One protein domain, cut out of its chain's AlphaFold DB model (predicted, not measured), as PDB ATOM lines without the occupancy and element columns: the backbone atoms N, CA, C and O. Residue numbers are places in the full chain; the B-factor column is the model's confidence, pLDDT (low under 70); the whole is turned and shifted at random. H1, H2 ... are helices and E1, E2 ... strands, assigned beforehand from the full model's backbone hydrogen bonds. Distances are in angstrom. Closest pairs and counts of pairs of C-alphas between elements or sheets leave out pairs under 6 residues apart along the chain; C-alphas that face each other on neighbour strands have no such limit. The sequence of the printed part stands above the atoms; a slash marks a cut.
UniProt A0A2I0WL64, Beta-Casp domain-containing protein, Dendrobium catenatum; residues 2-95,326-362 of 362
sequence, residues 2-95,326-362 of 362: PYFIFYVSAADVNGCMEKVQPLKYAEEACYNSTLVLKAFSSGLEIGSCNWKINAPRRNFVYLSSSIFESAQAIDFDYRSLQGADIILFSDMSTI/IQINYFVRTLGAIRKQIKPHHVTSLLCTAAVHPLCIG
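What this domain is: This is residues 2 to 95 and 326 to 362 of the 362 residues of the protein "Beta-Casp domain-containing protein" of Dendrobium catenatum (UniProt A0A2I0WL64). With little regular structure, a twisted sheet of six strands has H2 over one face; residues 2 to 16, reaching into H1, stick out. Of mixed class, 52 of 131 printed residues are in H1 E1 E2 E3 E4 H2 E5 H3 E6; the mixed sheet keeps that strand order. It is only just compact, close to loose: radius of gyration of the C-alphas 16.5 A, spans 50 by 36 by 33 A.

How they stand to each other: Look along residues 29 to 31 (E1), 35 to 41 (E2), 49 to 54 (E3) and 59 to 63 (E4): antiparallel hairpins make a meander, N 38 2.9 A from O 52. E4, 78 to 81 (H2) and parallel 86 to 89 (E5) make a right-handed strand-helix-strand unit, N 63 2.8 A from O 88.

Where its parts are: Find C-alpha 10 at (130.993, 181.784, 217.087); H1 runs to 17. H3 is residues 328 to 338; E6, 346 to 349, ends at (123.996, 148.463, 222.858).

The domain as a whole: Residues 96 to 325 are cut, C-alpha gap 10.3 A; 44 residues are under pLDDT 70.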
ATOM      1  N   PRO A   2     114.216 175.156 234.168       44.84
ATOM      2  CA  PRO A   2     115.520 174.696 233.726       44.84
ATOM      3  C   PRO A   2     116.083 175.750 232.768       44.84
ATOM      4  O   PRO A   2     115.457 176.111 231.773       44.84
ATOM      5  N   TYR A   3     117.236 176.303 233.131       37.09
ATOM      6  CA  TYR A   3     118.027 177.172 232.275       37.09
ATOM      7  C   TYR A   3     118.550 176.325 231.111       37.09
ATOM      8  O   TYR A   3     119.437 175.498 231.306       37.09
ATOM      9  N   PHE A   4     118.005 176.501 229.908       40.12
ATOM     10  CA  PHE A   4     118.667 176.002 228.706       40.12
ATOM     11  C   PHE A   4     119.906 176.873 228.462       40.12
ATOM     12  O   PHE A   4     119.810 178.045 228.099       40.12
ATOM     13  N   ILE A   5     121.076 176.307 228.745       45.72
ATOM     14  CA  ILE A   5     122.392 176.892 228.485       45.72
ATOM     15  C   ILE A   5     122.625 176.824 226.967       45.72
ATOM     16  O   ILE A   5     123.038 175.794 226.451       45.72
ATOM     17  N   PHE A   6     122.368 177.915 226.242       53.28
ATOM     18  CA  PHE A   6     122.920 178.116 224.896       53.28
ATOM     19  C   PHE A   6     124.242 178.881 225.038       53.28
ATOM     20  O   PHE A   6     124.264 180.106 224.968       53.28
ATOM     21  N   TYR A   7     125.337 178.169 225.316       59.50
ATOM     22  CA  TYR A   7     126.675 178.755 225.481       59.50
ATOM     23  C   TYR A   7     127.649 178.161 224.468       59.50
ATOM     24  O   TYR A   7     128.529 177.383 224.821       59.50
ATOM     25  N   VAL A   8     127.505 178.527 223.199       74.56
ATOM     26  CA  VAL A   8     128.619 178.375 222.261       74.56
ATOM     27  C   VAL A   8     128.714 179.662 221.459       74.56
ATOM     28  O   VAL A   8     127.772 180.024 220.753       74.56
ATOM     29  N   SER A   9     129.812 180.403 221.617       86.44
ATOM     30  CA  SER A   9     130.058 181.586 220.796       86.44
ATOM     31  C   SER A   9     130.573 181.173 219.416       86.44
ATOM     32  O   SER A   9     131.170 180.109 219.259       86.44
ATOM     33  N   ALA A  10     130.406 182.031 218.407       86.75
ATOM     34  CA  ALA A  10     130.993 181.784 217.087       86.75
ATOM     35  C   ALA A  10     132.524 181.613 217.157       86.75
ATOM     36  O   ALA A  10     133.093 180.830 216.401       86.75
ATOM     37  N   ALA A  11     133.188 182.298 218.098       90.12
ATOM     38  CA  ALA A  11     134.619 182.140 218.340       90.12
ATOM     39  C   ALA A  11     134.960 180.745 218.891       90.12
ATOM     40  O   ALA A  11     135.934 180.145 218.440       90.12
ATOM     41  N   ASP A  12     134.141 180.205 219.800       90.88
ATOM     42  CA  ASP A  12     134.326 178.848 220.331       90.88
ATOM     43  C   ASP A  12     134.114 177.793 219.244       90.88
ATOM     44  O   ASP A  12     134.893 176.845 219.160       90.88
ATOM     45  N   VAL A  13     133.104 177.970 218.379       89.69
ATOM     46  CA  VAL A  13     132.880 177.079 217.228       89.69
ATOM     47  C   VAL A  13     134.091 177.116 216.300       89.69
ATOM     48  O   VAL A  13     134.674 176.070 216.031       89.69
ATOM     49  N   ASN A  14     134.519 178.304 215.865       91.31
ATOM     50  CA  ASN A  14     135.650 178.450 214.946       91.31
ATOM     51  C   ASN A  14     136.944 177.867 215.538       91.31
ATOM     52  O   ASN A  14     137.611 177.068 214.885       91.31
ATOM     53  N   GLY A  15     137.249 178.173 216.802       93.88
ATOM     54  CA  GLY A  15     138.423 177.634 217.491       93.88
ATOM     55  C   GLY A  15     138.364 176.121 217.742       93.88
ATOM     56  O   GLY A  15     139.404 175.486 217.919       93.88
ATOM     57  N   CYS A  16     137.171 175.514 217.766       92.94
ATOM     58  CA  CYS A  16     137.018 174.058 217.750       92.94
ATOM     59  C   CYS A  16     137.238 173.484 216.347       92.94
ATOM     60  O   CYS A  16     137.966 172.502 216.213       92.94
ATOM     61  N   MET A  17     136.663 174.104 215.311       92.19
ATOM     62  CA  MET A  17     136.785 173.645 213.923       92.19
ATOM     63  C   MET A  17     138.235 173.663 213.426       92.19
ATOM     64  O   MET A  17     138.638 172.747 212.718       92.19
ATOM     65  N   GLU A  18     139.052 174.621 213.869       93.81
ATOM     66  CA  GLU A  18     140.494 174.672 213.564       93.81
ATOM     67  C   GLU A  18     141.291 173.468 214.103       93.81
ATOM     68  O   GLU A  18     142.387 173.182 213.623       93.81
ATOM     69  N   LYS A  19     140.762 172.750 215.104       94.38
ATOM     70  CA  LYS A  19     141.410 171.571 215.706       94.38
ATOM     71  C   LYS A  19     140.992 170.262 215.040       94.38
ATOM     72  O   LYS A  19     141.587 169.223 215.331       94.38
ATOM     73  N   VAL A  20     139.957 170.289 214.201       93.25
ATOM     74  CA  VAL A  20     139.448 169.101 213.516       93.25
ATOM     75  C   VAL A  20     140.411 168.725 212.397       93.25
ATOM     76  O   VAL A  20     140.767 169.550 211.558       93.25
ATOM     77  N   GLN A  21     140.822 167.461 212.374       91.44
ATOM     78  CA  GLN A  21     141.622 166.905 211.289       91.44
ATOM     79  C   GLN A  21     140.717 166.061 210.389       91.44
ATOM     80  O   GLN A  21     140.050 165.156 210.898       91.44
ATOM     81  N   PRO A  22     140.655 166.345 209.077       91.06
ATOM     82  CA  PRO A  22     139.876 165.532 208.158       91.06
ATOM     83  C   PRO A  22     140.530 164.158 207.991       91.06
ATOM     84  O   PRO A  22     141.752 164.054 207.902       91.06
ATOM     85  N   LEU A  23     139.703 163.116 207.914       92.94
ATOM     86  CA  LEU A  23     140.124 161.746 207.637       92.94
ATOM     87  C   LEU A  23     139.252 161.184 206.517       92.94
ATOM     88  O   LEU A  23     138.024 161.242 206.607       92.94
ATOM     89  N   LYS A  24     139.867 160.649 205.461       93.19
ATOM     90  CA  LYS A  24     139.122 160.016 204.368       93.19
ATOM     91  C   LYS A  24     138.659 158.617 204.760       93.19
ATOM     92  O   LYS A  24     139.197 157.980 205.666       93.19
ATOM     93  N   TYR A  25     137.675 158.097 204.032       94.06
ATOM     94  CA  TYR A  25     137.270 156.706 204.206       94.06
ATOM     95  C   TYR A  25     138.432 155.744 203.953       94.06
ATOM     96  O   TYR A  25     139.221 155.927 203.027       94.06
ATOM     97  N   ALA A  26     138.517 154.725 204.807       92.75
ATOM     98  CA  ALA A  26     139.573 153.718 204.879       92.75
ATOM     99  C   ALA A  26     140.999 154.242 205.151       92.75
ATOM    100  O   ALA A  26     141.918 153.427 205.276       92.75
ATOM    101  N   GLU A  27     141.194 155.556 205.303       94.19
ATOM    102  CA  GLU A  27     142.464 156.143 205.728       94.19
ATOM    103  C   GLU A  27     142.756 155.781 207.192       94.19
ATOM    104  O   GLU A  27     141.852 155.708 208.028       94.19
ATOM    105  N   GLU A  28     144.027 155.520 207.500       94.81
ATOM    106  CA  GLU A  28     144.471 155.191 208.853       94.81
ATOM    107  C   GLU A  28     144.960 156.442 209.582       94.81
ATOM    108  O   GLU A  28     145.982 157.023 209.216       94.81
ATOM    109  N   ALA A  29     144.291 156.807 210.673       94.44
ATOM    110  CA  ALA A  29     144.801 157.788 211.623       94.44
ATOM    111  C   ALA A  29     145.367 157.085 212.858       94.44
ATOM    112  O   ALA A  29     144.664 156.355 213.559       94.44
ATOM    113  N   CYS A  30     146.642 157.330 213.155       92.94
ATOM    114  CA  CYS A  30     147.288 156.821 214.360       92.94
ATOM    115  C   CYS A  30     147.169 157.832 215.504       92.94
ATOM    116  O   CYS A  30     147.706 158.935 215.422       92.94
ATOM    117  N   TYR A  31     146.536 157.434 216.606       88.88
ATOM    118  CA  TYR A  31     146.447 158.231 217.827       88.88
ATOM    119  C   TYR A  31     147.332 157.639 218.931       88.88
ATOM    120  O   TYR A  31     147.265 156.442 219.239       88.88
ATOM    121  N   ASN A  32     148.189 158.477 219.526       87.75
ATOM    122  CA  ASN A  32     149.161 158.103 220.565       87.75
ATOM    123  C   ASN A  32     149.994 156.849 220.223       87.75
ATOM    124  O   ASN A  32     150.318 156.057 221.109       87.75
ATOM    125  N   SER A  33     150.278 156.623 218.932       84.56
ATOM    126  CA  SER A  33     151.009 155.454 218.403       84.56
ATOM    127  C   SER A  33     150.453 154.085 218.826       84.56
ATOM    128  O   SER A  33     151.136 153.073 218.695       84.56
ATOM    129  N   THR A  34     149.228 154.050 219.352       89.25
ATOM    130  CA  THR A  34     148.649 152.871 220.010       89.25
ATOM    131  C   THR A  34     147.295 152.515 219.416       89.25
ATOM    132  O   THR A  34     146.971 151.337 219.295       89.25
ATOM    133  N   LEU A  35     146.502 153.527 219.059       93.25
ATOM    134  CA  LEU A  35     145.191 153.346 218.454       93.25
ATOM    135  C   LEU A  35     145.275 153.665 216.967       93.25
ATOM    136  O   LEU A  35     145.816 154.706 216.596       93.25
ATOM    137  N   VAL A  36     144.703 152.799 216.139       95.19
ATOM    138  CA  VAL A  36     144.490 153.075 214.717       95.19
ATOM    139  C   VAL A  36     142.998 153.260 214.488       95.19
ATOM    140  O   VAL A  36     142.196 152.385 214.812       95.19
ATOM    141  N   LEU A  37     142.636 154.424 213.965       95.06
ATOM    142  CA  LEU A  37     141.274 154.840 213.664       95.06
ATOM    143  C   LEU A  37     141.074 154.783 212.150       95.06
ATOM    144  O   LEU A  37     141.903 155.304 211.404       95.06
ATOM    145  N   LYS A  38     139.972 154.178 211.708       95.25
ATOM    146  CA  LYS A  38     139.523 154.213 210.312       95.25
ATOM    147  C   LYS A  38     138.034 154.512 210.249       95.25
ATOM    148  O   LYS A  38     137.258 153.890 210.978       95.25
ATOM    149  N   ALA A  39     137.642 155.401 209.348       95.25
ATOM    150  CA  ALA A  39     136.242 155.660 209.034       95.25
ATOM    151  C   ALA A  39     135.815 154.847 207.805       95.25
ATOM    152  O   ALA A  39     136.552 154.758 206.824       95.25
ATOM    153  N   PHE A  40     134.622 154.268 207.843       95.00
ATOM    154  CA  PHE A  40     133.991 153.563 206.727       95.00
ATOM    155  C   PHE A  40     132.594 154.127 206.508       95.00
ATOM    156  O   PHE A  40     131.959 154.517 207.480       95.00
ATOM    157  N   SER A  41     132.100 154.168 205.270       94.56
ATOM    158  CA  SER A  41     130.758 154.706 205.004       94.56
ATOM    159  C   SER A  41     129.687 153.956 205.798       94.56
ATOM    160  O   SER A  41     129.762 152.729 205.904       94.56
ATOM    161  N   SER A  42     128.697 154.674 206.335       92.69
ATOM    162  CA  SER A  42     127.509 154.069 206.951       92.69
ATOM    163  C   SER A  42     126.331 153.915 205.982       92.69
ATOM    164  O   SER A  42     125.334 153.295 206.338       92.69
ATOM    165  N   GLY A  43     126.421 154.473 204.773       91.19
ATOM    166  CA  GLY A  43     125.345 154.443 203.777       91.19
ATOM    167  C   GLY A  43     124.242 155.481 203.980       91.19
ATOM    168  O   GLY A  43     123.526 155.791 203.032       91.19
ATOM    169  N   LEU A  44     124.095 156.060 205.174       90.00
ATOM    170  CA  LEU A  44     122.906 156.849 205.515       90.00
ATOM    171  C   LEU A  44     122.856 158.219 204.820       90.00
ATOM    172  O   LEU A  44     121.859 158.573 204.203       90.00
ATOM    173  N   GLU A  45     123.924 158.999 204.943       91.19
ATOM    174  CA  GLU A  45     124.051 160.360 204.409       91.19
ATOM    175  C   GLU A  45     125.469 160.611 203.880       91.19
ATOM    176  O   GLU A  45     126.425 159.895 204.202       91.19
ATOM    177  N   ILE A  46     125.635 161.664 203.082       91.38
ATOM    178  CA  ILE A  46     126.954 162.055 202.566       91.38
ATOM    179  C   ILE A  46     127.863 162.417 203.755       91.38
ATOM    180  O   ILE A  46     127.533 163.282 204.564       91.38
ATOM    181  N   GLY A  47     129.003 161.730 203.873       89.94
ATOM    182  CA  GLY A  47     129.954 161.901 204.981       89.94
ATOM    183  C   GLY A  47     129.636 161.100 206.254       89.94
ATOM    184  O   GLY A  47     130.441 161.097 207.187       89.94
ATOM    185  N   SER A  48     128.498 160.398 206.312       92.19
ATOM    186  CA  SER A  48     128.161 159.536 207.453       92.19
ATOM    187  C   SER A  48     129.060 158.296 207.512       92.19
ATOM    188  O   SER A  48     129.341 157.656 206.495       92.19
ATOM    189  N   CYS A  49     129.547 157.959 208.711       93.75
ATOM    190  CA  CYS A  49     130.548 156.912 208.859       93.75
ATOM    191  C   CYS A  49     130.456 156.089 210.143       93.75
ATOM    192  O   CYS A  49     130.091 156.561 211.218       93.75
ATOM    193  N   ASN A  50     130.905 154.849 209.995       93.81
ATOM    194  CA  ASN A  50     131.176 153.885 211.039       93.81
ATOM    195  C   ASN A  50     132.675 153.875 211.348       93.81
ATOM    196  O   ASN A  50     133.514 153.861 210.444       93.81
ATOM    197  N   TRP A  51     133.022 153.855 212.632       94.69
ATOM    198  CA  TRP A  51     134.410 153.957 213.077       94.69
ATOM    199  C   TRP A  51     134.951 152.603 213.502       94.69
ATOM    200  O   TRP A  51     134.429 151.977 214.422       94.69
ATOM    201  N   LYS A  52     136.051 152.180 212.882       93.88
ATOM    202  CA  LYS A  52     136.853 151.043 213.329       93.88
ATOM    203  C   LYS A  52     138.035 151.551 214.139       93.88
ATOM    204  O   LYS A  52     138.826 152.359 213.659       93.88
ATOM    205  N   ILE A  53     138.147 151.058 215.364       94.50
ATOM    206  CA  ILE A  53     139.178 151.439 216.323       94.50
ATOM    207  C   ILE A  53     139.972 150.188 216.671       94.50
ATOM    208  O   ILE A  53     139.515 149.319 217.416       94.50
ATOM    209  N   ASN A  54     141.173 150.083 216.124       93.44
ATOM    210  CA  ASN A  54     142.099 149.008 216.432       93.44
ATOM    211  C   ASN A  54     142.958 149.420 217.629       93.44
ATOM    212  O   ASN A  54     143.727 150.379 217.546       93.44
ATOM    213  N   ALA A  55     142.827 148.695 218.739       90.94
ATOM    214  CA  ALA A  55     143.684 148.845 219.909       90.94
ATOM    215  C   ALA A  55     144.550 147.585 220.094       90.94
ATOM    216  O   ALA A  55     144.184 146.514 219.609       90.94
ATOM    217  N   PRO A  56     145.654 147.642 220.862       89.12
ATOM    218  CA  PRO A  56     146.596 146.523 220.978       89.12
ATOM    219  C   PRO A  56     145.995 145.223 221.529       89.12
ATOM    220  O   PRO A  56     146.572 144.154 221.356       89.12
ATOM    221  N   ARG A  57     144.873 145.314 222.258       87.06
ATOM    222  CA  ARG A  57     144.213 144.165 222.896       87.06
ATOM    223  C   ARG A  57     142.908 143.755 222.234       87.06
ATOM    224  O   ARG A  57     142.572 142.578 222.296       87.06
ATOM    225  N   ARG A  58     142.139 144.724 221.734       88.19
ATOM    226  CA  ARG A  58     140.799 144.518 221.181       88.19
ATOM    227  C   ARG A  58     140.501 145.551 220.108       88.19
ATOM    228  O   ARG A  58     140.892 146.710 220.234       88.19
ATOM    229  N   ASN A  59     139.755 145.126 219.109       89.81
ATOM    230  CA  ASN A  59     139.233 145.949 218.040       89.81
ATOM    231  C   ASN A  59     137.772 146.286 218.322       89.81
ATOM    232  O   ASN A  59     136.962 145.409 218.624       89.81
ATOM    233  N   PHE A  60     137.433 147.558 218.180       91.25
ATOM    234  CA  PHE A  60     136.090 148.075 218.381       91.25
ATOM    235  C   PHE A  60     135.548 148.575 217.052       91.25
ATOM    236  O   PHE A  60     136.286 149.157 216.255       91.25
ATOM    237  N   VAL A  61     134.254 148.388 216.834       91.38
ATOM    238  CA  VAL A  61     133.529 149.080 215.775       91.38
ATOM    239  C   VAL A  61     132.379 149.849 216.402       91.38
ATOM    240  O   VAL A  61     131.566 149.273 217.119       91.38
ATOM    241  N   TYR A  62     132.332 151.150 216.144       91.44
ATOM    242  CA  TYR A  62     131.181 151.988 216.438       91.44
ATOM    243  C   TYR A  62     130.336 152.113 215.176       91.44
ATOM    244  O   TYR A  62     130.793 152.656 214.167       91.44
ATOM    245  N   LEU A  63     129.123 151.579 215.253       88.06
ATOM    246  CA  LEU A  63     128.108 151.668 214.222       88.06
ATOM    247  C   LEU A  63     127.157 152.810 214.549       88.06
ATOM    248  O   LEU A  63     126.384 152.741 215.512       88.06
ATOM    249  N   SER A  64     127.228 153.855 213.729       89.62
ATOM    250  CA  SER A  64     126.198 154.880 213.680       89.62
ATOM    251  C   SER A  64     124.935 154.319 213.018       89.62
ATOM    252  O   SER A  64     124.937 153.208 212.475       89.62
ATOM    253  N   SER A  65     123.866 155.118 212.974       87.31
ATOM    254  CA  SER A  65     122.747 154.831 212.072       87.31
ATOM    255  C   SER A  65     123.291 154.614 210.649       87.31
ATOM    256  O   SER A  65     124.116 155.393 210.154       87.31
ATOM    257  N   SER A  66     122.935 153.473 210.068       87.31
ATOM    258  CA  SER A  66     123.520 152.924 208.842       87.31
ATOM    259  C   SER A  66     122.416 152.307 207.990       87.31
ATOM    260  O   SER A  66     121.426 151.848 208.547       87.31
ATOM    261  N   ILE A  67     122.588 152.263 206.673       87.44
ATOM    262  CA  ILE A  67     121.697 151.563 205.729       87.44
ATOM    263  C   ILE A  67     122.570 150.827 204.715       87.44
ATOM    264  O   ILE A  67     123.661 151.304 204.406       87.44
ATOM    265  N   PHE A  68     122.145 149.664 204.217       85.44
ATOM    266  CA  PHE A  68     123.008 148.866 203.339       85.44
ATOM    267  C   PHE A  68     123.267 149.539 202.000       85.44
ATOM    268  O   PHE A  68     124.423 149.710 201.618       85.44
ATOM    269  N   GLU A  69     122.201 149.949 201.331       87.06
ATOM    270  CA  GLU A  69     122.255 150.577 200.022       87.06
ATOM    271  C   GLU A  69     121.727 152.010 200.108       87.06
ATOM    272  O   GLU A  69     120.763 152.292 200.823       87.06
ATOM    273  N   SER A  70     122.366 152.925 199.380       89.06
ATOM    274  CA  SER A  70     122.048 154.353 199.434       89.06
ATOM    275  C   SER A  70     121.737 154.930 198.057       89.06
ATOM    276  O   SER A  70     122.448 154.713 197.073       89.06
ATOM    277  N   ALA A  71     120.703 155.770 197.975       88.56
ATOM    278  CA  ALA A  71     120.373 156.479 196.739       88.56
ATOM    279  C   ALA A  71     121.288 157.697 196.479       88.56
ATOM    280  O   ALA A  71     121.290 158.238 195.358       88.56
ATOM    281  N   GLN A  72     122.054 158.136 197.485       89.81
ATOM    282  CA  GLN A  72     122.869 159.354 197.458       89.81
ATOM    283  C   GLN A  72     124.331 159.112 197.838       89.81
ATOM    284  O   GLN A  72     125.202 159.575 197.106       89.81
ATOM    285  N   ALA A  73     124.601 158.427 198.951       92.56
ATOM    286  CA  ALA A  73     125.938 158.272 199.530       92.56
ATOM    287  C   ALA A  73     126.604 156.947 199.116       92.56
ATOM    288  O   ALA A  73     125.969 156.096 198.506       92.56
ATOM    289  N   ILE A  74     127.889 156.748 199.427       93.56
ATOM    290  CA  ILE A  74     128.496 155.409 199.306       93.56
ATOM    291  C   ILE A  74     127.747 154.433 200.221       93.56
ATOM    292  O   ILE A  74     127.569 154.734 201.398       93.56
ATOM    293  N   ASP A  75     127.407 153.254 199.705       92.62
ATOM    294  CA  ASP A  75     126.801 152.139 200.445       92.62
ATOM    295  C   ASP A  75     127.567 151.766 201.727       92.62
ATOM    296  O   ASP A  75     128.765 152.035 201.877       92.62
ATOM    297  N   PHE A  76     126.891 151.113 202.670       90.81
ATOM    298  CA  PHE A  76     127.538 150.678 203.905       90.81
ATOM    299  C   PHE A  76     128.647 149.654 203.628       90.81
ATOM    300  O   PHE A  76     128.415 148.560 203.109       90.81
ATOM    301  N   ASP A  77     129.874 149.969 204.057       89.94
ATOM    302  CA  ASP A  77     130.987 149.026 203.978       89.94
ATOM    303  C   ASP A  77     130.967 148.051 205.165       89.94
ATOM    304  O   ASP A  77     131.682 148.207 206.162       89.94
ATOM    305  N   TYR A  78     130.151 147.002 205.051       84.12
ATOM    306  CA  TYR A  78     130.022 145.956 206.070       84.12
ATOM    307  C   TYR A  78     131.323 145.170 206.318       84.12
ATOM    308  O   TYR A  78     131.459 144.509 207.350       84.12
ATOM    309  N   ARG A  79     132.326 145.253 205.429       82.12
ATOM    310  CA  ARG A  79     133.644 144.626 205.651       82.12
ATOM    311  C   ARG A  79     134.386 145.289 206.810       82.12
ATOM    312  O   ARG A  79     135.243 144.659 207.430       82.12
ATOM    313  N   SER A  80     134.015 146.521 207.169       83.19
ATOM    314  CA  SER A  80     134.507 147.207 208.370       83.19
ATOM    315  C   SER A  80     134.320 146.374 209.650       83.19
ATOM    316  O   SER A  80     135.195 146.404 210.522       83.19
ATOM    317  N   LEU A  81     133.266 145.547 209.708       84.56
ATOM    318  CA  LEU A  81     132.923 144.665 210.832       84.56
ATOM    319  C   LEU A  81     133.897 143.491 211.025       84.56
ATOM    320  O   LEU A  81     133.932 142.880 212.095       84.56
ATOM    321  N   GLN A  82     134.688 143.143 210.007       82.88
ATOM    322  CA  GLN A  82     135.585 141.988 210.060       82.88
ATOM    323  C   GLN A  82     136.679 142.172 211.120       82.88
ATOM    324  O   GLN A  82     137.346 143.208 211.179       82.88
ATOM    325  N   GLY A  83     136.888 141.149 211.951       80.69
ATOM    326  CA  GLY A  83     137.903 141.170 213.009       80.69
ATOM    327  C   GLY A  83     137.600 142.125 214.169       80.69
ATOM    328  O   GLY A  83     138.518 142.476 214.911       80.69
ATOM    329  N   ALA A  84     136.348 142.575 214.312       85.38
ATOM    330  CA  ALA A  84     135.887 143.319 215.480       85.38
ATOM    331  C   ALA A  84     135.668 142.376 216.674       85.38
ATOM    332  O   ALA A  84     135.004 141.346 216.549       85.38
ATOM    333  N   ASP A  85     136.187 142.755 217.842       84.81
ATOM    334  CA  ASP A  85     135.935 142.046 219.101       84.81
ATOM    335  C   ASP A  85     134.659 142.553 219.782       84.81
ATOM    336  O   ASP A  85     133.966 141.794 220.464       84.81
ATOM    337  N   ILE A  86     134.375 143.851 219.616       86.06
ATOM    338  CA  ILE A  86     133.240 144.557 220.213       86.06
ATOM    339  C   ILE A  86     132.600 145.443 219.147       86.06
ATOM    340  O   ILE A  86     133.292 146.197 218.461       86.06
ATOM    341  N   ILE A  87     131.275 145.373 219.045       85.50
ATOM    342  CA  ILE A  87     130.474 146.240 218.179       85.50
ATOM    343  C   ILE A  87     129.518 147.044 219.063       85.50
ATOM    344  O   ILE A  87     128.800 146.463 219.882       85.50
ATOM    345  N   LEU A  88     129.551 148.366 218.907       85.94
ATOM    346  CA  LEU A  88     128.723 149.341 219.613       85.94
ATOM    347  C   LEU A  88     127.728 149.958 218.630       85.94
ATOM    348  O   LEU A  88     128.143 150.391 217.560       85.94
ATOM    349  N   PHE A  89     126.453 150.044 219.002       81.06
ATOM    350  CA  PHE A  89     125.387 150.603 218.158       81.06
ATOM    351  C   PHE A  89     124.846 151.884 218.769       81.06
ATOM    352  O   PHE A  89     124.632 151.938 219.984       81.06
ATOM    353  N   SER A  90     124.606 152.888 217.926       77.94
ATOM    354  CA  SER A  90     123.930 154.125 218.325       77.94
ATOM    355  C   SER A  90     122.420 154.100 218.099       77.94
ATOM    356  O   SER A  90     121.700 154.811 218.789       77.94
ATOM    357  N   ASP A  91     121.951 153.347 217.101       66.50
ATOM    358  CA  ASP A  91     120.564 153.369 216.637       66.50
ATOM    359  C   ASP A  91     119.882 152.029 216.931       66.50
ATOM    360  O   ASP A  91     120.406 150.965 216.596       66.50
ATOM    361  N   MET A  92     118.743 152.101 217.618       54.69
ATOM    362  CA  MET A  92     117.954 150.966 218.106       54.69
ATOM    363  C   MET A  92     116.530 150.999 217.544       54.69
ATOM    364  O   MET A  92     115.672 150.280 218.057       54.69
ATOM    365  N   SER A  93     116.268 151.814 216.507       54.75
ATOM    366  CA  SER A  93     114.958 151.921 215.841       54.75
ATOM    367  C   SER A  93     114.336 150.556 215.505       54.75
ATOM    368  O   SER A  93     113.122 150.425 215.401       54.75
ATOM    369  N   THR A  94     115.162 149.515 215.421       46.19
ATOM    370  CA  THR A  94     114.819 148.170 214.976       46.19
ATOM    371  C   THR A  94     114.666 147.121 216.082       46.19
ATOM    372  O   THR A  94     114.340 145.981 215.764       46.19
ATOM    373  N   ILE A  95     114.837 147.465 217.367       45.84
ATOM    374  CA  ILE A  95     114.516 146.542 218.478       45.84
ATOM    375  C   ILE A  95     113.060 146.659 218.941       45.84
ATOM    376  O   ILE A  95     112.490 145.665 219.381       45.84
ATOM    377  N   ILE A 326     119.779 150.024 210.449       74.75
ATOM    378  CA  ILE A 326     119.754 148.668 209.897       74.75
ATOM    379  C   ILE A 326     118.750 147.834 210.691       74.75
ATOM    380  O   ILE A 326     118.817 147.804 211.926       74.75
ATOM    381  N   GLN A 327     117.866 147.093 210.014       70.94
ATOM    382  CA  GLN A 327     117.004 146.141 210.718       70.94
ATOM    383  C   GLN A 327     117.806 145.012 211.351       70.94
ATOM    384  O   GLN A 327     118.711 144.438 210.743       70.94
ATOM    385  N   ILE A 328     117.432 144.647 212.577       68.44
ATOM    386  CA  ILE A 328     118.137 143.635 213.366       68.44
ATOM    387  C   ILE A 328     118.268 142.303 212.618       68.44
ATOM    388  O   ILE A 328     119.308 141.655 212.697       68.44
ATOM    389  N   ASN A 329     117.252 141.919 211.842       65.69
ATOM    390  CA  ASN A 329     117.236 140.674 211.080       65.69
ATOM    391  C   ASN A 329     118.306 140.684 209.983       65.69
ATOM    392  O   ASN A 329     119.084 139.733 209.882       65.69
ATOM    393  N   TYR A 330     118.398 141.770 209.209       69.94
ATOM    394  CA  TYR A 330     119.457 141.951 208.215       69.94
ATOM    395  C   TYR A 330     120.822 142.027 208.888       69.94
ATOM    396  O   TYR A 330     121.742 141.324 208.484       69.94
ATOM    397  N   PHE A 331     120.938 142.769 209.989       73.19
ATOM    398  CA  PHE A 331     122.189 142.874 210.727       73.19
ATOM    399  C   PHE A 331     122.694 141.514 211.245       73.19
ATOM    400  O   PHE A 331     123.866 141.172 211.077       73.19
ATOM    401  N   VAL A 332     121.814 140.697 211.831       68.75
ATOM    402  CA  VAL A 332     122.140 139.341 212.297       68.75
ATOM    403  C   VAL A 332     122.525 138.435 211.127       68.75
ATOM    404  O   VAL A 332     123.476 137.661 211.259       68.75
ATOM    405  N   ARG A 333     121.853 138.544 209.972       69.19
ATOM    406  CA  ARG A 333     122.235 137.823 208.744       69.19
ATOM    407  C   ARG A 333     123.625 138.237 208.263       69.19
ATOM    408  O   ARG A 333     124.452 137.364 208.013       69.19
ATOM    409  N   THR A 334     123.925 139.535 208.224       68.94
ATOM    410  CA  THR A 334     125.243 140.071 207.856       68.94
ATOM    411  C   THR A 334     126.325 139.598 208.821       68.94
ATOM    412  O   THR A 334     127.356 139.086 208.388       68.94
ATOM    413  N   LEU A 335     126.085 139.662 210.135       71.00
ATOM    414  CA  LEU A 335     127.002 139.085 211.120       71.00
ATOM    415  C   LEU A 335     127.174 137.577 210.930       71.00
ATOM    416  O   LEU A 335     128.285 137.080 211.088       71.00
ATOM    417  N   GLY A 336     126.101 136.861 210.588       66.31
ATOM    418  CA  GLY A 336     126.094 135.437 210.257       66.31
ATOM    419  C   GLY A 336     126.959 135.097 209.040       66.31
ATOM    420  O   GLY A 336     127.747 134.153 209.099       66.31
ATOM    421  N   ALA A 337     126.880 135.900 207.978       65.81
ATOM    422  CA  ALA A 337     127.697 135.762 206.773       65.81
ATOM    423  C   ALA A 337     129.183 136.053 207.053       65.81
ATOM    424  O   ALA A 337     130.065 135.322 206.602       65.81
ATOM    425  N   ILE A 338     129.473 137.057 207.889       66.56
ATOM    426  CA  ILE A 338     130.845 137.416 208.290       66.56
ATOM    427  C   ILE A 338     131.380 136.470 209.398       66.56
ATOM    428  O   ILE A 338     132.579 136.434 209.699       66.56
ATOM    429  N   ARG A 339     130.526 135.612 209.979       56.03
ATOM    430  CA  ARG A 339     130.812 134.752 211.148       56.03
ATOM    431  C   ARG A 339     131.858 133.658 210.928       56.03
ATOM    432  O   ARG A 339     132.189 132.953 211.879       56.03
ATOM    433  N   LYS A 340     132.455 133.537 209.738       52.84
ATOM    434  CA  LYS A 340     133.686 132.743 209.574       52.84
ATOM    435  C   LYS A 340     134.888 133.360 210.323       52.84
ATOM    436  O   LYS A 340     135.864 132.646 210.535       52.84
ATOM    437  N   GLN A 341     134.824 134.624 210.778       46.59
ATOM    438  CA  GLN A 341     135.944 135.302 211.468       46.59
ATOM    439  C   GLN A 341     135.578 136.157 212.701       46.59
ATOM    440  O   GLN A 341     136.470 136.754 213.300       46.59
ATOM    441  N   ILE A 342     134.310 136.215 213.130       47.94
ATOM    442  CA  ILE A 342     133.898 137.011 214.301       47.94
ATOM    443  C   ILE A 342     133.579 136.072 215.474       47.94
ATOM    444  O   ILE A 342     132.613 135.310 215.429       47.94
ATOM    445  N   LYS A 343     134.368 136.148 216.552       45.59
ATOM    446  CA  LYS A 343     133.958 135.710 217.896       45.59
ATOM    447  C   LYS A 343     133.674 136.971 218.712       45.59
ATOM    448  O   LYS A 343     134.534 137.365 219.498       45.59
ATOM    449  N   PRO A 344     132.530 137.651 218.515       49.06
ATOM    450  CA  PRO A 344     132.242 138.814 219.327       49.06
ATOM    451  C   PRO A 344     131.970 138.269 220.722       49.06
ATOM    452  O   PRO A 344     130.963 137.600 220.952       49.06
ATOM    453  N   HIS A 345     132.913 138.458 221.642       46.25
ATOM    454  CA  HIS A 345     132.703 137.999 223.005       46.25
ATOM    455  C   HIS A 345     131.530 138.771 223.615       46.25
ATOM    456  O   HIS A 345     130.732 138.154 224.319       46.25
ATOM    457  N   HIS A 346     131.372 140.065 223.286       54.72
ATOM    458  CA  HIS A 346     130.300 140.938 223.772       54.72
ATOM    459  C   HIS A 346     129.790 141.860 222.644       54.72
ATOM    460  O   HIS A 346     130.544 142.670 222.108       54.72
ATOM    461  N   VAL A 347     128.507 141.741 222.297       53.94
ATOM    462  CA  VAL A 347     127.757 142.757 221.538       53.94
ATOM    463  C   VAL A 347     127.017 143.596 222.575       53.94
ATOM    464  O   VAL A 347     126.344 143.032 223.437       53.94
ATOM    465  N   THR A 348     127.186 144.917 222.567       51.38
ATOM    466  CA  THR A 348     126.592 145.783 223.596       51.38
ATOM    467  C   THR A 348     125.972 147.010 222.947       51.38
ATOM    468  O   THR A 348     126.647 147.754 222.239       51.38
ATOM    469  N   SER A 349     124.681 147.219 223.196       46.03
ATOM    470  CA  SER A 349     123.996 148.463 222.858       46.03
ATOM    471  C   SER A 349     124.393 149.548 223.860       46.03
ATOM    472  O   SER A 349     124.404 149.322 225.073       46.03
ATOM    473  N   LEU A 350     124.733 150.740 223.369       41.62
ATOM    474  CA  LEU A 350     124.807 151.917 224.225       41.62
ATOM    475  C   LEU A 350     123.409 152.529 224.295       41.62
ATOM    476  O   LEU A 350     122.932 153.118 223.330       41.62
ATOM    477  N   LEU A 351     122.768 152.425 225.460       31.05
ATOM    478  CA  LEU A 351     121.640 153.280 225.834       31.05
ATOM    479  C   LEU A 351     122.166 154.704 226.064       31.05
ATOM    480  O   LEU A 351     122.331 155.147 227.197       31.05
ATOM    481  N   CYS A 352     122.476 155.416 224.983       27.94
ATOM    482  CA  CYS A 352     122.661 156.858 225.031       27.94
ATOM    483  C   CYS A 352     121.389 157.522 224.509       27.94
ATOM    484  O   CYS A 352     121.251 157.795 223.322       27.94
ATOM    485  N   THR A 353     120.475 157.849 225.423       26.92
ATOM    486  CA  THR A 353     119.423 158.865 225.242       26.92
ATOM    487  C   THR A 353     120.028 160.273 225.225       26.92
ATOM    488  O   THR A 353     119.639 161.173 225.964       26.92
ATOM    489  N   ALA A 354     121.017 160.469 224.363       24.36
ATOM    490  CA  ALA A 354     121.523 161.769 223.991       24.36
ATOM    491  C   ALA A 354     121.634 161.744 222.476       24.36
ATOM    492  O   ALA A 354     122.422 160.975 221.930       24.36
ATOM    493  N   ALA A 355     120.806 162.552 221.819       26.61
ATOM    494  CA  ALA A 355     120.868 162.833 220.399       26.61
ATOM    495  C   ALA A 355     122.258 163.388 220.043       26.61
ATOM    496  O   ALA A 355     122.468 164.593 219.958       26.61
ATOM    497  N   VAL A 356     123.232 162.501 219.871       25.78
ATOM    498  CA  VAL A 356     124.484 162.794 219.189       25.78
ATOM    499  C   VAL A 356     124.238 162.375 217.753       25.78
ATOM    500  O   VAL A 356     124.640 161.305 217.306       25.78
ATOM    501  N   HIS A 357     123.477 163.214 217.049       31.28
ATOM    502  CA  HIS A 357     123.463 163.153 215.599       31.28
ATOM    503  C   HIS A 357     124.895 163.384 215.107       31.28
ATOM    504  O   HIS A 357     125.597 164.229 215.677       31.28
ATOM    505  N   PRO A 358     125.342 162.662 214.068       28.17
ATOM    506  CA  PRO A 358     126.575 163.014 213.401       28.17
ATOM    507  C   PRO A 358     126.423 164.460 212.929       28.17
ATOM    508  O   PRO A 358     125.554 164.789 212.123       28.17
ATOM    509  N   LEU A 359     127.246 165.331 213.499       25.36
ATOM    510  CA  LEU A 359     127.541 166.644 212.959       25.36
ATOM    511  C   LEU A 359     128.202 166.420 211.593       25.36
ATOM    512  O   LEU A 359     129.420 166.474 211.468       25.36
ATOM    513  N   CYS A 360     127.396 166.168 210.562       24.25
ATOM    514  CA  CYS A 360     127.751 166.571 209.211       24.25
ATOM    515  C   CYS A 360     127.672 168.104 209.207       24.25
ATOM    516  O   CYS A 360     126.647 168.696 208.884       24.25
ATOM    517  N   ILE A 361     128.732 168.742 209.707       24.61
ATOM    518  CA  ILE A 361     128.970 170.171 209.525       24.61
ATOM    519  C   ILE A 361     129.516 170.319 208.106       24.61
ATOM    520  O   ILE A 361     130.624 169.859 207.821       24.61
ATOM    521  N   GLY A 362     128.711 170.935 207.244       29.41
ATOM    522  CA  GLY A 362     129.005 171.263 205.849       29.41
ATOM    523  C   GLY A 362     127.838 171.993 205.207       29.41
ATOM    524  O   GLY A 362     126.978 171.313 204.608       29.41
TER     525      GLY A 362